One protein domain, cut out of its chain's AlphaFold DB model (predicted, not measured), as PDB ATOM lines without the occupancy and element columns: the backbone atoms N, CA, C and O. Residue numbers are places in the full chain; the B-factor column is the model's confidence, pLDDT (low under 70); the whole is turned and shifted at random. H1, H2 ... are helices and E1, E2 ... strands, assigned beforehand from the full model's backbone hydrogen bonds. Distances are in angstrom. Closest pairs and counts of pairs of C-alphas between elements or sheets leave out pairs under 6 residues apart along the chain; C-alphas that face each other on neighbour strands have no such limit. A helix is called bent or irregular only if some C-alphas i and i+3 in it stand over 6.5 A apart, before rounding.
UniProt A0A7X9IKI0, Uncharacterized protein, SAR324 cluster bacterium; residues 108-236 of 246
ATOM      1  N   LYS A 108     135.046  99.031  11.265       93.12
ATOM      2  CA  LYS A 108     133.827  99.824  11.032       93.12
ATOM      3  C   LYS A 108     133.623 100.894  12.114       93.12
ATOM      4  O   LYS A 108     133.412 102.051  11.786       93.12
ATOM      5  N   ALA A 109     133.763 100.517  13.384       90.19
ATOM      6  CA  ALA A 109     133.646 101.449  14.507       90.19
ATOM      7  C   ALA A 109     134.703 102.571  14.464       90.19
ATOM      8  O   ALA A 109     134.431 103.707  14.839       90.19
ATOM      9  N   VAL A 110     135.917 102.271  13.987       92.88
ATOM     10  CA  VAL A 110     136.965 103.280  13.779       92.88
ATOM     11  C   VAL A 110     136.581 104.266  12.682       92.88
ATOM     12  O   VAL A 110     136.783 105.455  12.889       92.88
ATOM     13  N   VAL A 111     136.012 103.801  11.567       93.81
ATOM     14  CA  VAL A 111     135.510 104.689  10.502       93.81
ATOM     15  C   VAL A 111     134.440 105.628  11.058       93.81
ATOM     16  O   VAL A 111     134.591 106.836  10.950       93.81
ATOM     17  N   GLU A 112     133.452 105.102  11.785       91.81
ATOM     18  CA  GLU A 112     132.407 105.926  12.416       91.81
ATOM     19  C   GLU A 112     132.990 106.986  13.376       91.81
ATOM     20  O   GLU A 112     132.498 108.112  13.455       91.81
ATOM     21  N   LEU A 113     134.072 106.655  14.096       91.88
ATOM     22  CA  LEU A 113     134.770 107.596  14.978       91.88
ATOM     23  C   LEU A 113     135.579 108.652  14.209       91.88
ATOM     24  O   LEU A 113     135.716 109.777  14.691       91.88
ATOM     25  N   VAL A 114     136.137 108.294  13.051       94.31
ATOM     26  CA  VAL A 114     136.813 109.232  12.142       94.31
ATOM     27  C   VAL A 114     135.797 110.210  11.567       94.31
ATOM     28  O   VAL A 114     136.009 111.412  11.697       94.31
ATOM     29  N   ASP A 115     134.665 109.720  11.062       94.31
ATOM     30  CA  ASP A 115     133.584 110.556  10.529       94.31
ATOM     31  C   ASP A 115     133.067 111.533  11.595       94.31
ATOM     32  O   ASP A 115     132.819 112.710  11.331       94.31
ATOM     33  N   LEU A 116     132.937 111.064  12.840       93.56
ATOM     34  CA  LEU A 116     132.573 111.916  13.968       93.56
ATOM     35  C   LEU A 116     133.643 112.980  14.257       93.56
ATOM     36  O   LEU A 116     133.305 114.128  14.534       93.56
ATOM     37  N   LEU A 117     134.927 112.623  14.207       95.12
ATOM     38  CA  LEU A 117     136.018 113.578  14.402       95.12
ATOM     39  C   LEU A 117     136.034 114.647  13.306       95.12
ATOM     40  O   LEU A 117     136.285 115.812  13.605       95.12
ATOM     41  N   GLU A 118     135.808 114.259  12.054       95.44
ATOM     42  CA  GLU A 118     135.738 115.177  10.917       95.44
ATOM     43  C   GLU A 118     134.555 116.129  11.043       95.44
ATOM     44  O   GLU A 118     134.744 117.336  10.908       95.44
ATOM     45  N   PHE A 119     133.384 115.615  11.426       94.81
ATOM     46  CA  PHE A 119     132.217 116.434  11.737       94.81
ATOM     47  C   PHE A 119     132.531 117.492  12.806       94.81
ATOM     48  O   PHE A 119     132.373 118.683  12.555       94.81
ATOM     49  N   VAL A 120     133.068 117.089  13.965       94.31
ATOM     50  CA  VAL A 120     133.391 118.036  15.051       94.31
ATOM     51  C   VAL A 120     134.466 119.040  14.628       94.31
ATOM     52  O   VAL A 120     134.397 120.210  14.994       94.31
ATOM     53  N   LYS A 121     135.471 118.616  13.851       94.62
ATOM     54  CA  LYS A 121     136.492 119.527  13.315       94.62
ATOM     55  C   LYS A 121     135.888 120.579  12.391       94.62
ATOM     56  O   LYS A 121     136.257 121.740  12.524       94.62
ATOM     57  N   ALA A 122     135.003 120.174  11.484       94.69
ATOM     58  CA  ALA A 122     134.328 121.089  10.572       94.69
ATOM     59  C   ALA A 122     133.482 122.104  11.350       94.69
ATOM     60  O   ALA A 122     133.615 123.300  11.121       94.69
ATOM     61  N   SER A 123     132.716 121.644  12.346       93.50
ATOM     62  CA  SER A 123     131.931 122.516  13.225       93.50
ATOM     63  C   SER A 123     132.794 123.530  13.979       93.50
ATOM     64  O   SER A 123     132.461 124.712  14.012       93.50
ATOM     65  N   VAL A 124     133.921 123.099  14.560       93.19
ATOM     66  CA  VAL A 124     134.850 124.007  15.256       93.19
ATOM     67  C   VAL A 124     135.443 125.027  14.287       93.19
ATOM     68  O   VAL A 124     135.434 126.212  14.595       93.19
ATOM     69  N   ALA A 125     135.909 124.590  13.114       92.19
ATOM     70  CA  ALA A 125     136.499 125.481  12.118       92.19
ATOM     71  C   ALA A 125     135.492 126.525  11.609       92.19
ATOM     72  O   ALA A 125     135.834 127.698  11.510       92.19
ATOM     73  N   GLN A 126     134.243 126.121  11.354       92.50
ATOM     74  CA  GLN A 126     133.159 127.029  10.975       92.50
ATOM     75  C   GLN A 126     132.886 128.070  12.069       92.50
ATOM     76  O   GLN A 126     132.778 129.260  11.770       92.50
ATOM     77  N   CYS A 127     132.813 127.645  13.335       90.38
ATOM     78  CA  CYS A 127     132.620 128.556  14.463       90.38
ATOM     79  C   CYS A 127     133.790 129.544  14.595       90.38
ATOM     80  O   CYS A 127     133.567 130.747  14.705       90.38
ATOM     81  N   GLU A 128     135.032 129.055  14.544       90.62
ATOM     82  CA  GLU A 128     136.242 129.883  14.621       90.62
ATOM     83  C   GLU A 128     136.318 130.890  13.465       90.62
ATOM     84  O   GLU A 128     136.623 132.060  13.694       90.62
ATOM     85  N   GLU A 129     135.997 130.475  12.236       91.00
ATOM     86  CA  GLU A 129     135.991 131.357  11.067       91.00
ATOM     87  C   GLU A 129     134.960 132.481  11.214       91.00
ATOM     88  O   GLU A 129     135.264 133.641  10.932       91.00
ATOM     89  N   ARG A 130     133.743 132.161  11.670       88.06
ATOM     90  CA  ARG A 130     132.699 133.172  11.872       88.06
ATOM     91  C   ARG A 130     133.041 134.130  13.010       88.06
ATOM     92  O   ARG A 130     132.881 135.334  12.834       88.06
ATOM     93  N   ILE A 131     133.574 133.631  14.125       88.19
ATOM     94  CA  ILE A 131     134.042 134.474  15.237       88.19
ATOM     95  C   ILE A 131     135.160 135.411  14.762       88.19
ATOM     96  O   ILE A 131     135.132 136.597  15.073       88.19
ATOM     97  N   ALA A 132     136.107 134.918  13.958       86.50
ATOM     98  CA  ALA A 132     137.219 135.723  13.451       86.50
ATOM     99  C   ALA A 132     136.784 136.855  12.503       86.50
ATOM    100  O   ALA A 132     137.491 137.857  12.385       86.50
ATOM    101  N   LYS A 133     135.633 136.721  11.829       86.69
ATOM    102  CA  LYS A 133     135.057 137.782  10.984       86.69
ATOM    103  C   LYS A 133     134.450 138.928  11.797       86.69
ATOM    104  O   LYS A 133     134.218 139.991  11.232       86.69
ATOM    105  N   GLN A 134     134.223 138.733  13.095       82.19
ATOM    106  CA  GLN A 134     133.614 139.721  13.976       82.19
ATOM    107  C   GLN A 134     134.684 140.340  14.903       82.19
ATOM    108  O   GLN A 134     135.079 139.728  15.893       82.19
ATOM    109  N   PRO A 135     135.180 141.560  14.629       66.50
ATOM    110  CA  PRO A 135     136.267 142.170  15.404       66.50
ATOM    111  C   PRO A 135     135.869 142.557  16.840       66.50
ATOM    112  O   PRO A 135     136.742 142.733  17.682       66.50
ATOM    113  N   SER A 136     134.572 142.669  17.149       69.69
ATOM    114  CA  SER A 136     134.055 142.924  18.506       69.69
ATOM    115  C   SER A 136     133.869 141.650  19.347       69.69
ATOM    116  O   SER A 136     133.371 141.695  20.473       69.69
ATOM    117  N   CYS A 137     134.280 140.499  18.813       65.31
ATOM    118  CA  CYS A 137     133.833 139.182  19.247       65.31
ATOM    119  C   CYS A 137     134.826 138.433  20.150       65.31
ATOM    120  O   CYS A 137     134.676 137.227  20.370       65.31
ATOM    121  N   ASP A 138     135.811 139.136  20.723       67.88
ATOM    122  CA  ASP A 138     136.825 138.558  21.618       67.88
ATOM    123  C   ASP A 138     136.185 137.718  22.741       67.88
ATOM    124  O   ASP A 138     136.663 136.630  23.068       67.88
ATOM    125  N   LYS A 139     135.015 138.142  23.239       67.12
ATOM    126  CA  LYS A 139     134.237 137.427  24.267       67.12
ATOM    127  C   LYS A 139     133.695 136.061  23.813       67.12
ATOM    128  O   LYS A 139     133.585 135.163  24.646       67.12
ATOM    129  N   LEU A 140     133.362 135.874  22.529       68.25
ATOM    130  CA  LEU A 140     132.876 134.582  22.013       68.25
ATOM    131  C   LEU A 140     134.013 133.623  21.663       68.25
ATOM    132  O   LEU A 140     133.815 132.409  21.750       68.25
ATOM    133  N   SER A 141     135.208 134.124  21.336       62.66
ATOM    134  CA  SER A 141     136.395 133.264  21.187       62.66
ATOM    135  C   SER A 141     136.754 132.553  22.501       62.66
ATOM    136  O   SER A 141     137.210 131.410  22.502       62.66
ATOM    137  N   ASP A 142     136.427 133.188  23.628       69.19
ATOM    138  CA  ASP A 142     136.520 132.612  24.965       69.19
ATOM    139  C   ASP A 142     135.255 131.879  25.430       69.19
ATOM    140  O   ASP A 142     135.217 131.394  26.568       69.19
ATOM    141  N   SER A 143     134.245 131.749  24.563       79.88
ATOM    142  CA  SER A 143     132.973 131.137  24.928       79.88
ATOM    143  C   SER A 143     133.161 129.723  25.465       79.88
ATOM    144  O   SER A 143     133.943 128.899  24.974       79.88
ATOM    145  N   PHE A 144     132.374 129.430  26.494       85.44
ATOM    146  CA  PHE A 144     132.314 128.110  27.089       85.44
ATOM    147  C   PHE A 144     131.958 127.031  26.052       85.44
ATOM    148  O   PHE A 144     132.559 125.960  26.046       85.44
ATOM    149  N   ALA A 145     131.045 127.330  25.124       87.19
ATOM    150  CA  ALA A 145     130.628 126.395  24.085       87.19
ATOM    151  C   ALA A 145     131.774 126.020  23.127       87.19
ATOM    152  O   ALA A 145     132.012 124.830  22.897       87.19
ATOM    153  N   LEU A 146     132.546 127.000  22.637       89.12
ATOM    154  CA  LEU A 146     133.691 126.736  21.758       89.12
ATOM    155  C   LEU A 146     134.782 125.937  22.481       89.12
ATOM    156  O   LEU A 146     135.390 125.025  21.908       89.12
ATOM    157  N   TYR A 147     134.989 126.228  23.769       91.19
ATOM    158  CA  TYR A 147     135.877 125.443  24.619       91.19
ATOM    159  C   TYR A 147     135.440 123.971  24.696       91.19
ATOM    160  O   TYR A 147     136.265 123.077  24.483       91.19
ATOM    161  N   ILE A 148     134.156 123.701  24.947       93.06
ATOM    162  CA  ILE A 148     133.626 122.335  25.027       93.06
ATOM    163  C   ILE A 148     133.762 121.605  23.686       93.06
ATOM    164  O   ILE A 148     134.248 120.472  23.667       93.06
ATOM    165  N   LEU A 149     133.428 122.244  22.560       93.25
ATOM    166  CA  LEU A 149     133.594 121.659  21.220       93.25
ATOM    167  C   LEU A 149     135.053 121.278  20.934       93.25
ATOM    168  O   LEU A 149     135.351 120.167  20.482       93.25
ATOM    169  N   THR A 150     135.979 122.173  21.269       93.44
ATOM    170  CA  THR A 150     137.423 121.944  21.143       93.44
ATOM    171  C   THR A 150     137.882 120.771  22.009       93.44
ATOM    172  O   THR A 150     138.659 119.916  21.572       93.44
ATOM    173  N   GLN A 151     137.359 120.676  23.230       94.31
ATOM    174  CA  GLN A 151     137.666 119.586  24.147       94.31
ATOM    175  C   GLN A 151     137.148 118.238  23.615       94.31
ATOM    176  O   GLN A 151     137.890 117.252  23.628       94.31
ATOM    177  N   ILE A 152     135.920 118.189  23.080       94.56
ATOM    178  CA  ILE A 152     135.341 117.000  22.432       94.56
ATOM    179  C   ILE A 152     136.239 116.538  21.279       94.56
ATOM    180  O   ILE A 152     136.648 115.372  21.246       94.56
ATOM    181  N   ARG A 153     136.607 117.451  20.371       95.69
ATOM    182  CA  ARG A 153     137.503 117.186  19.233       95.69
ATOM    183  C   ARG A 153     138.800 116.516  19.683       95.69
ATOM    184  O   ARG A 153     139.205 115.479  19.146       95.69
ATOM    185  N   ASP A 154     139.451 117.091  20.685       95.31
ATOM    186  CA  ASP A 154     140.750 116.628  21.161       95.31
ATOM    187  C   ASP A 154     140.648 115.279  21.885       95.31
ATOM    188  O   ASP A 154     141.516 114.413  21.722       95.31
ATOM    189  N   LEU A 155     139.574 115.053  22.646       95.12
ATOM    190  CA  LEU A 155     139.315 113.784  23.324       95.12
ATOM    191  C   LEU A 155     139.040 112.652  22.326       95.12
ATOM    192  O   LEU A 155     139.612 111.565  22.477       95.12
ATOM    193  N   ILE A 156     138.254 112.908  21.274       94.62
ATOM    194  CA  ILE A 156     138.030 111.956  20.177       94.62
ATOM    195  C   ILE A 156     139.353 111.647  19.474       94.62
ATOM    196  O   ILE A 156     139.709 110.477  19.333       94.62
ATOM    197  N   LYS A 157     140.141 112.670  19.117       95.31
ATOM    198  CA  LYS A 157     141.455 112.505  18.469       95.31
ATOM    199  C   LYS A 157     142.402 111.642  19.307       95.31
ATOM    200  O   LYS A 157     143.029 110.716  18.790       95.31
ATOM    201  N   ARG A 158     142.499 111.904  20.617       95.25
ATOM    202  CA  ARG A 158     143.325 111.107  21.545       95.25
ATOM    203  C   ARG A 158     142.845 109.662  21.625       95.25
ATOM    204  O   ARG A 158     143.669 108.749  21.681       95.25
ATOM    205  N   ARG A 159     141.532 109.439  21.643       94.50
ATOM    206  CA  ARG A 159     140.950 108.096  21.698       94.50
ATOM    207  C   ARG A 159     141.191 107.317  20.413       94.50
ATOM    208  O   ARG A 159     141.642 106.178  20.494       94.50
ATOM    209  N   LEU A 160     140.983 107.948  19.262       94.56
ATOM    210  CA  LEU A 160     141.269 107.374  17.952       94.56
ATOM    211  C   LEU A 160     142.739 106.944  17.850       94.56
ATOM    212  O   LEU A 160     143.008 105.809  17.471       94.56
ATOM    213  N   LYS A 161     143.679 107.790  18.301       95.00
ATOM    214  CA  LYS A 161     145.113 107.453  18.356       95.00
ATOM    215  C   LYS A 161     145.402 106.227  19.231       95.00
ATOM    216  O   LYS A 161     146.213 105.387  18.867       95.00
ATOM    217  N   LYS A 162     144.756 106.103  20.396       94.94
ATOM    218  CA  LYS A 162     144.935 104.924  21.265       94.94
ATOM    219  C   LYS A 162     144.387 103.654  20.615       94.94
ATOM    220  O   LYS A 162     145.019 102.609  20.704       94.94
ATOM    221  N   ILE A 163     143.226 103.746  19.966       93.44
ATOM    222  CA  ILE A 163     142.613 102.612  19.269       93.44
ATOM    223  C   ILE A 163     143.468 102.193  18.070       93.44
ATOM    224  O   ILE A 163     143.701 101.001  17.902       93.44
ATOM    225  N   SER A 164     143.988 103.132  17.275       91.56
ATOM    226  CA  SER A 164     144.826 102.801  16.117       91.56
ATOM    227  C   SER A 164     146.114 102.082  16.516       91.56
ATOM    228  O   SER A 164     146.471 101.102  15.872       91.56
ATOM    229  N   ILE A 165     146.756 102.493  17.617       93.69
ATOM    230  CA  ILE A 165     147.928 101.798  18.173       93.69
ATOM    231  C   ILE A 165     147.576 100.352  18.551       93.69
ATOM    232  O   ILE A 165     148.305  99.434  18.196       93.69
ATOM    233  N   LEU A 166     146.439 100.125  19.218       92.62
ATOM    234  CA  LEU A 166     146.004  98.769  19.581       92.62
ATOM    235  C   LEU A 166     145.655  97.909  18.359       92.62
ATOM    236  O   LEU A 166     145.799  96.693  18.400       92.62
ATOM    237  N   LEU A 167     145.174  98.519  17.277       90.69
ATOM    238  CA  LEU A 167     144.817  97.802  16.055       90.69
ATOM    239  C   LEU A 167     146.011  97.524  15.134       90.69
ATOM    240  O   LEU A 167     145.865  96.698  14.233       90.69
ATOM    241  N   ALA A 168     147.163  98.166  15.356       90.00
ATOM    242  CA  ALA A 168     148.394  97.897  14.613       90.00
ATOM    243  C   ALA A 168     148.920  96.475  14.873       90.00
ATOM    244  O   ALA A 168     149.398  95.813  13.958       90.00
ATOM    245  N   GLU A 169     148.741  95.970  16.096       90.56
ATOM    246  CA  GLU A 169     149.071  94.597  16.488       90.56
ATOM    247  C   GLU A 169     147.794  93.868  16.939       90.56
ATOM    248  O   GLU A 169     147.487  93.812  18.137       90.56
ATOM    249  N   PRO A 170     146.991  93.338  15.995       82.19
ATOM    250  CA  PRO A 170     145.666  92.810  16.289       82.19
ATOM    251  C   PRO A 170     145.743  91.429  16.951       82.19
ATOM    252  O   PRO A 170     145.537  90.392  16.317       82.19
ATOM    253  N   ASP A 171     145.991  91.418  18.256       90.06
ATOM    254  CA  ASP A 171     145.783  90.260  19.115       90.06
ATOM    255  C   ASP A 171     144.412  90.327  19.824       90.06
ATOM    256  O   ASP A 171     143.683  91.326  19.782       90.06
ATOM    257  N   ARG A 172     144.019  89.235  20.486       87.62
ATOM    258  CA  ARG A 172     142.736  89.164  21.203       87.62
ATOM    259  C   ARG A 172     142.639  90.200  22.333       87.62
ATOM    260  O   ARG A 172     141.553  90.730  22.581       87.62
ATOM    261  N   ASN A 173     143.741  90.473  23.022       92.38
ATOM    262  CA  ASN A 173     143.774  91.357  24.183       92.38
ATOM    263  C   ASN A 173     143.667  92.824  23.753       92.38
ATOM    264  O   ASN A 173     142.880  93.576  24.322       92.38
ATOM    265  N   ASN A 174     144.383  93.211  22.706       93.00
ATOM    266  CA  ASN A 174     144.384  94.518  22.074       93.00
ATOM    267  C   ASN A 174     143.035  94.820  21.426       93.00
ATOM    268  O   ASN A 174     142.503  95.904  21.649       93.00
ATOM    269  N   LEU A 175     142.415  93.855  20.734       91.50
ATOM    270  CA  LEU A 175     141.044  94.006  20.232       91.50
ATOM    271  C   LEU A 175     140.043  94.228  21.372       91.50
ATOM    272  O   LEU A 175     139.198  95.117  21.281       91.50
ATOM    273  N   THR A 176     140.170  93.475  22.468       92.31
ATOM    274  CA  THR A 176     139.311  93.643  23.650       92.31
ATOM    275  C   THR A 176     139.525  95.014  24.300       92.31
ATOM    276  O   THR A 176     138.563  95.715  24.604       92.31
ATOM    277  N   ARG A 177     140.779  95.456  24.454       94.94
ATOM    278  CA  ARG A 177     141.127  96.788  24.978       94.94
ATOM    279  C   ARG A 177     140.609  97.908  24.079       94.94
ATOM    280  O   ARG A 177     140.078  98.891  24.589       94.94
ATOM    281  N   ALA A 178     140.720  97.757  22.762       93.62
ATOM    282  CA  ALA A 178     140.212  98.722  21.797       93.62
ATOM    283  C   ALA A 178     138.683  98.823  21.874       93.62
ATOM    284  O   ALA A 178     138.142  99.926  21.881       93.62
ATOM    285  N   GLN A 179     137.993  97.688  22.023       93.31
ATOM    286  CA  GLN A 179     136.546  97.647  22.215       93.31
ATOM    287  C   GLN A 179     136.119  98.326  23.526       93.31
ATOM    288  O   GLN A 179     135.174  99.110  23.527       93.31
ATOM    289  N   ILE A 180     136.840  98.089  24.629       94.25
ATOM    290  CA  ILE A 180     136.596  98.766  25.913       94.25
ATOM    291  C   ILE A 180     136.806 100.279  25.779       94.25
ATOM    292  O   ILE A 180     135.989 101.060  26.259       94.25
ATOM    293  N   LEU A 181     137.882 100.715  25.116       93.50
ATOM    294  CA  LEU A 181     138.151 102.139  24.894       93.50
ATOM    295  C   LEU A 181     137.072 102.814  24.048       93.50
ATOM    296  O   LEU A 181     136.751 103.971  24.310       93.50
ATOM    297  N   PHE A 182     136.533 102.106  23.054       91.94
ATOM    298  CA  PHE A 182     135.436 102.591  22.226       91.94
ATOM    299  C   PHE A 182     134.128 102.703  23.024       91.94
ATOM    300  O   PHE A 182     133.454 103.722  22.947       91.94
ATOM    301  N   ALA A 183     133.798 101.700  23.840       91.62
ATOM    302  CA  ALA A 183     132.576 101.697  24.648       91.62
ATOM    303  C   ALA A 183     132.614 102.679  25.834       91.62
ATOM    304  O   ALA A 183     131.572 103.103  26.327       91.62
ATOM    305  N   ARG A 184     133.806 103.037  26.326       94.69
ATOM    306  CA  ARG A 184     133.953 103.926  27.485       94.69
ATOM    307  C   ARG A 184     133.434 105.336  27.159       94.69
ATOM    308  O   ARG A 184     133.810 105.873  26.124       94.69
ATOM    309  N   PRO A 185     132.695 106.016  28.048       95.62
ATOM    310  CA  PRO A 185     132.322 107.418  27.847       95.62
ATOM    311  C   PRO A 185     133.532 108.364  27.730       95.62
ATOM    312  O   PRO A 185     134.628 108.082  28.234       95.62
ATOM    313  N   ILE A 186     133.362 109.485  27.034       93.88
ATOM    314  CA  ILE A 186     134.280 110.627  27.040       93.88
ATOM    315  C   ILE A 186     133.889 111.540  28.199       93.88
ATOM    316  O   ILE A 186     132.760 111.996  28.275       93.88
ATOM    317  N   ALA A 187     134.826 111.800  29.102       93.50
ATOM    318  CA  ALA A 187     134.629 112.746  30.191       93.50
ATOM    319  C   ALA A 187     134.897 114.170  29.685       93.50
ATOM    320  O   ALA A 187     136.056 114.536  29.482       93.50
ATOM    321  N   ILE A 188     133.831 114.938  29.480       93.00
ATOM    322  CA  ILE A 188     133.881 116.366  29.159       93.00
ATOM    323  C   ILE A 188     133.991 117.148  30.473       93.00
ATOM    324  O   ILE A 188     133.421 116.726  31.476       93.00
ATOM    325  N   ARG A 189     134.740 118.248  30.513       91.56
ATOM    326  CA  ARG A 189     134.877 119.122  31.691       91.56
ATOM    327  C   ARG A 189     134.351 120.513  31.397       91.56
ATOM    328  O   ARG A 189     134.643 121.038  30.328       91.56
ATOM    329  N   ASP A 190     133.685 121.116  32.375       89.62
ATOM    330  CA  ASP A 190     133.165 122.487  32.301       89.62
ATOM    331  C   ASP A 190     134.173 123.582  32.709       89.62
ATOM    332  O   ASP A 190     133.812 124.748  32.847       89.62
ATOM    333  N   SER A 191     135.452 123.248  32.875       87.19
ATOM    334  CA  SER A 191     136.482 124.224  33.231       87.19
ATOM    335  C   SER A 191     137.758 124.014  32.433       87.19
ATOM    336  O   SER A 191     138.207 122.882  32.239       87.19
ATOM    337  N   LYS A 192     138.372 125.138  32.033       80.38
ATOM    338  CA  LYS A 192     139.706 125.204  31.416       80.38
ATOM    339  C   LYS A 192     140.818 124.778  32.393       80.38
ATOM    340  O   LYS A 192     141.872 124.341  31.938       80.38
ATOM    341  N   MET A 193     140.598 124.888  33.706       81.75
ATOM    342  CA  MET A 193     141.598 124.596  34.741       81.75
ATOM    343  C   MET A 193     141.603 123.115  35.148       81.75
ATOM    344  O   MET A 193     140.557 122.513  35.387       81.75
ATOM    345  N   GLU A 194     142.790 122.515  35.264       76.94
ATOM    346  CA  GLU A 194     142.917 121.139  35.750       76.94
ATOM    347  C   GLU A 194     142.506 121.020  37.224       76.94
ATOM    348  O   GLU A 194     142.850 121.859  38.049       76.94
ATOM    349  N   GLY A 195     141.757 119.964  37.559       78.56
ATOM    350  CA  GLY A 195     141.283 119.714  38.927       78.56
ATOM    351  C   GLY A 195     140.102 120.585  39.369       78.56
ATOM    352  O   GLY A 195     139.548 120.346  40.437       78.56
ATOM    353  N   VAL A 196     139.679 121.542  38.540       80.94
ATOM    354  CA  VAL A 196     138.530 122.418  38.788       80.94
ATOM    355  C   VAL A 196     137.396 122.038  37.838       80.94
ATOM    356  O   VAL A 196     137.640 121.655  36.695       80.94
ATOM    357  N   GLY A 197     136.154 122.166  38.302       84.19
ATOM    358  CA  GLY A 197     134.962 121.905  37.497       84.19
ATOM    359  C   GLY A 197     134.421 120.480  37.616       84.19
ATOM    360  O   GLY A 197     135.005 119.600  38.254       84.19
ATOM    361  N   ARG A 198     133.254 120.258  37.022       89.81
ATOM    362  CA  ARG A 198     132.571 118.968  36.976       89.81
ATOM    363  C   ARG A 198     132.934 118.243  35.692       89.81
ATOM    364  O   ARG A 198     133.187 118.846  34.648       89.81
ATOM    365  N   SER A 199     132.956 116.916  35.778       91.88
ATOM    366  CA  SER A 199     133.139 116.066  34.610       91.88
ATOM    367  C   SER A 199     131.836 115.373  34.242       91.88
ATOM    368  O   SER A 199     131.221 114.712  35.076       91.88
ATOM    369  N   TYR A 200     131.454 115.501  32.979       92.81
ATOM    370  CA  TYR A 200     130.238 114.949  32.408       92.81
ATOM    371  C   TYR A 200     130.619 113.810  31.458       92.81
ATOM    372  O   TYR A 200     131.271 114.050  30.436       92.81
ATOM    373  N   PRO A 201     130.291 112.552  31.792       94.81
ATOM    374  CA  PRO A 201     130.536 111.432  30.900       94.81
ATOM    375  C   PRO A 201     129.525 111.451  29.746       94.81
ATOM    376  O   PRO A 201     128.321 111.366  29.962       94.81
ATOM    377  N   VAL A 202     130.026 111.508  28.516       94.94
ATOM    378  CA  VAL A 202     129.230 111.466  27.287       94.94
ATOM    379  C   VAL A 202     129.603 110.229  26.478       94.94
ATOM    380  O   VAL A 202     130.774 109.972  26.192       94.94
ATOM    381  N   GLU A 203     128.609 109.421  26.131       94.62
ATOM    382  CA  GLU A 203     128.792 108.257  25.260       94.62
ATOM    383  C   GLU A 203     129.161 108.703  23.842       94.62
ATOM    384  O   GLU A 203     128.618 109.686  23.347       94.62
ATOM    385  N   ILE A 204     130.051 107.968  23.158       92.12
ATOM    386  CA  ILE A 204     130.497 108.338  21.799       92.12
ATOM    387  C   ILE A 204     129.311 108.472  20.834       92.12
ATOM    388  O   ILE A 204     129.276 109.400  20.031       92.12
ATOM    389  N   SER A 205     128.324 107.582  20.952       91.88
ATOM    390  CA  SER A 205     127.096 107.598  20.149       91.88
ATOM    391  C   SER A 205     126.278 108.880  20.307       91.88
ATOM    392  O   SER A 205     125.603 109.264  19.362       91.88
ATOM    393  N   LYS A 206     126.367 109.553  21.461       94.75
ATOM    394  CA  LYS A 206     125.603 110.766  21.798       94.75
ATOM    395  C   LYS A 206     126.370 112.060  21.543       94.75
ATOM    396  O   LYS A 206     125.860 113.143  21.795       94.75
ATOM    397  N   ILE A 207     127.614 111.983  21.065       94.00
ATOM    398  CA  ILE A 207     128.426 113.186  20.842       94.00
ATOM    399  C   ILE A 207     127.784 114.102  19.799       94.00
ATOM    400  O   ILE A 207     127.839 115.316  19.966       94.00
ATOM    401  N   ARG A 208     127.158 113.550  18.751       93.81
ATOM    402  CA  ARG A 208     126.458 114.366  17.743       93.81
ATOM    403  C   ARG A 208     125.330 115.186  18.370       93.81
ATOM    404  O   ARG A 208     125.240 116.376  18.089       93.81
ATOM    405  N   ASP A 209     124.577 114.576  19.281       94.00
ATOM    406  CA  ASP A 209     123.465 115.212  19.999       94.00
ATOM    407  C   ASP A 209     123.935 116.344  20.926       94.00
ATOM    408  O   ASP A 209     123.178 117.260  21.216       94.00
ATOM    409  N   VAL A 210     125.191 116.296  21.388       94.00
ATOM    410  CA  VAL A 210     125.801 117.360  22.204       94.00
ATOM    411  C   VAL A 210     126.409 118.460  21.333       94.00
ATOM    412  O   VAL A 210     126.337 119.634  21.679       94.00
ATOM    413  N   VAL A 211     127.026 118.097  20.209       93.69
ATOM    414  CA  VAL A 211     127.727 119.047  19.331       93.69
ATOM    415  C   VAL A 211     126.750 119.970  18.607       93.69
ATOM    416  O   VAL A 211     127.044 121.156  18.515       93.69
ATOM    417  N   GLY A 212     125.603 119.465  18.141       91.94
ATOM    418  CA  GLY A 212     124.594 120.275  17.441       91.94
ATOM    419  C   GLY A 212     124.158 121.516  18.234       91.94
ATOM    420  O   GLY A 212     124.434 122.626  17.787       91.94
ATOM    421  N   PRO A 213     123.609 121.352  19.453       93.44
ATOM    422  CA  PRO A 213     123.182 122.478  20.285       93.44
ATOM    423  C   PRO A 213     124.309 123.452  20.647       93.44
ATOM    424  O   PRO A 213     124.077 124.645  20.811       93.44
ATOM    425  N   LEU A 214     125.549 122.966  20.783       92.56
ATOM    426  CA  LEU A 214     126.700 123.835  21.049       92.56
ATOM    427  C   LEU A 214     127.040 124.722  19.850       92.56
ATOM    428  O   LEU A 214     127.432 125.869  20.044       92.56
ATOM    429  N   VAL A 215     126.921 124.190  18.633       92.94
ATOM    430  CA  VAL A 215     127.122 124.963  17.403       92.94
ATOM    431  C   VAL A 215     126.005 125.985  17.249       92.94
ATOM    432  O   VAL A 215     126.310 127.158  17.075       92.94
ATOM    433  N   GLU A 216     124.746 125.572  17.404       92.38
ATOM    434  CA  GLU A 216     123.583 126.470  17.347       92.38
ATOM    435  C   GLU A 216     123.724 127.630  18.339       92.38
ATOM    436  O   GLU A 216     123.614 128.788  17.952       92.38
ATOM    437  N   PHE A 217     124.102 127.344  19.589       91.81
ATOM    438  CA  PHE A 217     124.326 128.375  20.604       91.81
ATOM    439  C   PHE A 217     125.416 129.386  20.209       91.81
ATOM    440  O   PHE A 217     125.289 130.584  20.464       91.81
ATOM    441  N   ILE A 218     126.509 128.921  19.593       90.56
ATOM    442  CA  ILE A 218     127.566 129.814  19.101       90.56
ATOM    443  C   ILE A 218     127.047 130.647  17.928       90.56
ATOM    444  O   ILE A 218     127.308 131.847  17.876       90.56
ATOM    445  N   GLU A 219     126.315 130.040  16.997       90.69
ATOM    446  CA  GLU A 219     125.773 130.731  15.828       90.69
ATOM    447  C   GLU A 219     124.739 131.794  16.204       90.69
ATOM    448  O   GLU A 219     124.804 132.902  15.673       90.69
ATOM    449  N   GLU A 220     123.853 131.507  17.156       91.19
ATOM    450  CA  GLU A 220     122.919 132.481  17.730       91.19
ATOM    451  C   GLU A 220     123.662 133.644  18.393       91.19
ATOM    452  O   GLU A 220     123.329 134.806  18.161       91.19
ATOM    453  N   GLY A 221     124.719 133.354  19.159       89.31
ATOM    454  CA  GLY A 221     125.563 134.383  19.764       89.31
ATOM    455  C   GLY A 221     126.243 135.281  18.726       89.31
ATOM    456  O   GLY A 221     126.308 136.495  18.908       89.31
ATOM    457  N   ILE A 222     126.718 134.708  17.618       89.00
ATOM    458  CA  ILE A 222     127.323 135.471  16.515       89.00
ATOM    459  C   ILE A 222     126.275 136.355  15.833       89.00
ATOM    460  O   ILE A 222     126.549 137.525  15.588       89.00
ATOM    461  N   LEU A 223     125.074 135.831  15.571       90.81
ATOM    462  CA  LEU A 223     123.975 136.593  14.970       90.81
ATOM    463  C   LEU A 223     123.531 137.765  15.859       90.81
ATOM    464  O   LEU A 223     123.265 138.859  15.358       90.81
ATOM    465  N   ALA A 224     123.491 137.570  17.177       89.81
ATOM    466  CA  ALA A 224     123.188 138.640  18.126       89.81
ATOM    467  C   ALA A 224     124.233 139.771  18.071       89.81
ATOM    468  O   ALA A 224     123.882 140.945  18.059       89.81
ATOM    469  N   ILE A 225     125.519 139.435  17.956       88.62
ATOM    470  CA  ILE A 225     126.582 140.443  17.813       88.62
ATOM    471  C   ILE A 225     126.525 141.124  16.439       88.62
ATOM    472  O   ILE A 225     126.751 142.327  16.332       88.62
ATOM    473  N   GLU A 226     126.225 140.376  15.377       88.50
ATOM    474  CA  GLU A 226     126.066 140.920  14.025       88.50
ATOM    475  C   GLU A 226     124.938 141.954  13.960       88.50
ATOM    476  O   GLU A 226     125.109 143.012  13.354       88.50
ATOM    477  N   THR A 227     123.816 141.670  14.620       90.31
ATOM    478  CA  THR A 227     122.676 142.591  14.711       90.31
ATOM    479  C   THR A 227     123.008 143.824  15.550       90.31
ATOM    480  O   THR A 227     122.813 144.935  15.063       90.31
ATOM    481  N   GLU A 228     123.625 143.660  16.724       89.50
ATOM    482  CA  GLU A 228     124.073 144.788  17.562       89.50
ATOM    483  C   GLU A 228     125.071 145.698  16.820       89.50
ATOM    484  O   GLU A 228     124.961 146.925  16.844       89.50
ATOM    485  N   ASN A 229     126.033 145.114  16.097       88.81
ATOM    486  CA  ASN A 229     126.990 145.874  15.290       88.81
ATOM    487  C   ASN A 229     126.297 146.633  14.142       88.81
ATOM    488  O   ASN A 229     126.699 147.752  13.819       88.81
ATOM    489  N   ALA A 230     125.286 146.035  13.506       90.25
ATOM    490  CA  ALA A 230     124.537 146.672  12.426       90.25
ATOM    491  C   ALA A 230     123.719 147.870  12.929       90.25
ATOM    492  O   ALA A 230     123.754 148.931  12.305       90.25
ATOM    493  N   GLU A 231     123.045 147.723  14.071       92.69
ATOM    494  CA  GLU A 231     122.304 148.804  14.729       92.69
ATOM    495  C   GLU A 231     123.238 149.955  15.113       92.69
ATOM    496  O   GLU A 231     123.007 151.101  14.726       92.69
ATOM    497  N   ARG A 232     124.366 149.645  15.760       90.88
ATOM    498  CA  ARG A 232     125.356 150.648  16.162       90.88
ATOM    499  C   ARG A 232     125.966 151.402  14.978       90.88
ATOM    500  O   ARG A 232     126.199 152.604  15.066       90.88
ATOM    501  N   ASN A 233     126.235 150.723  13.865       90.88
ATOM    502  CA  ASN A 233     126.742 151.384  12.661       90.88
ATOM    503  C   ASN A 233     125.685 152.297  12.022       90.88
ATOM    504  O   ASN A 233     126.026 153.382  11.558       90.88
ATOM    505  N   ALA A 234     124.410 151.897  12.039       93.62
ATOM    506  CA  ALA A 234     123.322 152.736  11.546       93.62
ATOM    507  C   ALA A 234     123.160 154.019  12.382       93.62
ATOM    508  O   ALA A 234     122.924 155.088  11.818       93.62
ATOM    509  N   GLU A 235     123.332 153.942  13.704       93.31
ATOM    510  CA  GLU A 235     123.343 155.116  14.588       93.31
ATOM    511  C   GLU A 235     124.509 156.062  14.266       93.31
ATOM    512  O   GLU A 235     124.296 157.261  14.080       93.31
ATOM    513  N   LEU A 236     125.723 155.525  14.111       92.38
ATOM    514  CA  LEU A 236     126.906 156.316  13.754       92.38
ATOM    515  C   LEU A 236     126.754 157.015  12.394       92.38
ATOM    516  O   LEU A 236     127.177 158.161  12.239       92.38
TER     517      LEU A 236
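This is residues 108 to 236 of the 246 residues of an uncharacterized protein of SAR324 cluster bacterium (UniProt A0A7X9IKI0). Three long helices, H1, H3 and H5, form an elongated up-and-down bundle, each running against the one before it in the chain. The short helix H4 folds back on the last part of H3 at one end, residues 230 to 236 of H5 stick out at the other, and the small strand hairpin of E1 and E2 packs on the side of H3 through E1. The printed part has 129 residues, with five named helices and two named strands in the order H1, H2, H3, H4, E1, E2, H5; the sheet, E1 - E2, is antiparallel, and the class is mostly helix. The whole is loose, with a radius of gyration of the C-alphas of 18.2 A and spans of 69 by 30 by 20 A.

H1, residues 108 to 132, begins at C-alpha 108 (133.827, 99.824, 11.032) and is 36.1 A long. H2, residues 138 to 141, is a short helix. H3, residues 144 to 168, is 36.4 A long, and H4, residues 172 to 183, begins at C-alpha 172 (142.736, 89.164, 21.203) and is 16.5 A long. E1 holds residues 186 to 189 and E2 residues 199 to 202. H5, residues 204 to 236, is 48.8 A long and ends at C-alpha 236 (126.906, 156.316, 13.754); it is irregular, with C-alphas 205 and 208 7.2 A apart.

H1 and H3 touch at a shallow tilt of 29 degrees, opposite ways; their closest C-alphas, those of Val 120 and Arg 153, are 5.9 A apart. H5 touches H1 with its residues 208 to 222 alone, the same way at a shallow tilt of 11 degrees, closest at the C-alphas of Ser 123 and Val 215, 6.8 A. H3, with residues 145 to 149 alone, touches H5, opposite ways at 33 degrees, a shallow tilt only just short of steep; the closest C-alphas are those of Ala 145 and Leu 214, 5.6 A. H2 only just touches H1, with 3 pairs of C-alphas within 8 A, the closest those of Ile 131 and Ser 141, 6.5 A. H3 and H4 are a helical hairpin at a shallow tilt of 12 degrees, with the C-alphas of Leu 166 and Asn 174 closest at 5.2 A. The closest C-alphas of H3 and E1 are those of Ile 152 and Ile 188, 6.9 A, while H3 and E2 are apart. In the hairpin of E1 and E2, N 186 and O 202 are within hydrogen-bond range at 2.8 A, as are N 188 and O 200 at 2.9 A. Every O i to N i+4 pair is within range in H1, H3 and H4, and 25 of 29 in H5; H2 is too short for such a pair.

The C-alphas farthest apart, those of Arg 172 and Leu 236, are 69.4 A from each other. The printed part has no cut and no long link; the link from E1 to E2, 9 residues, is short and the others are tight. The mean pLDDT of the printed part is 89.9, and residues 135 to 142 are under 70.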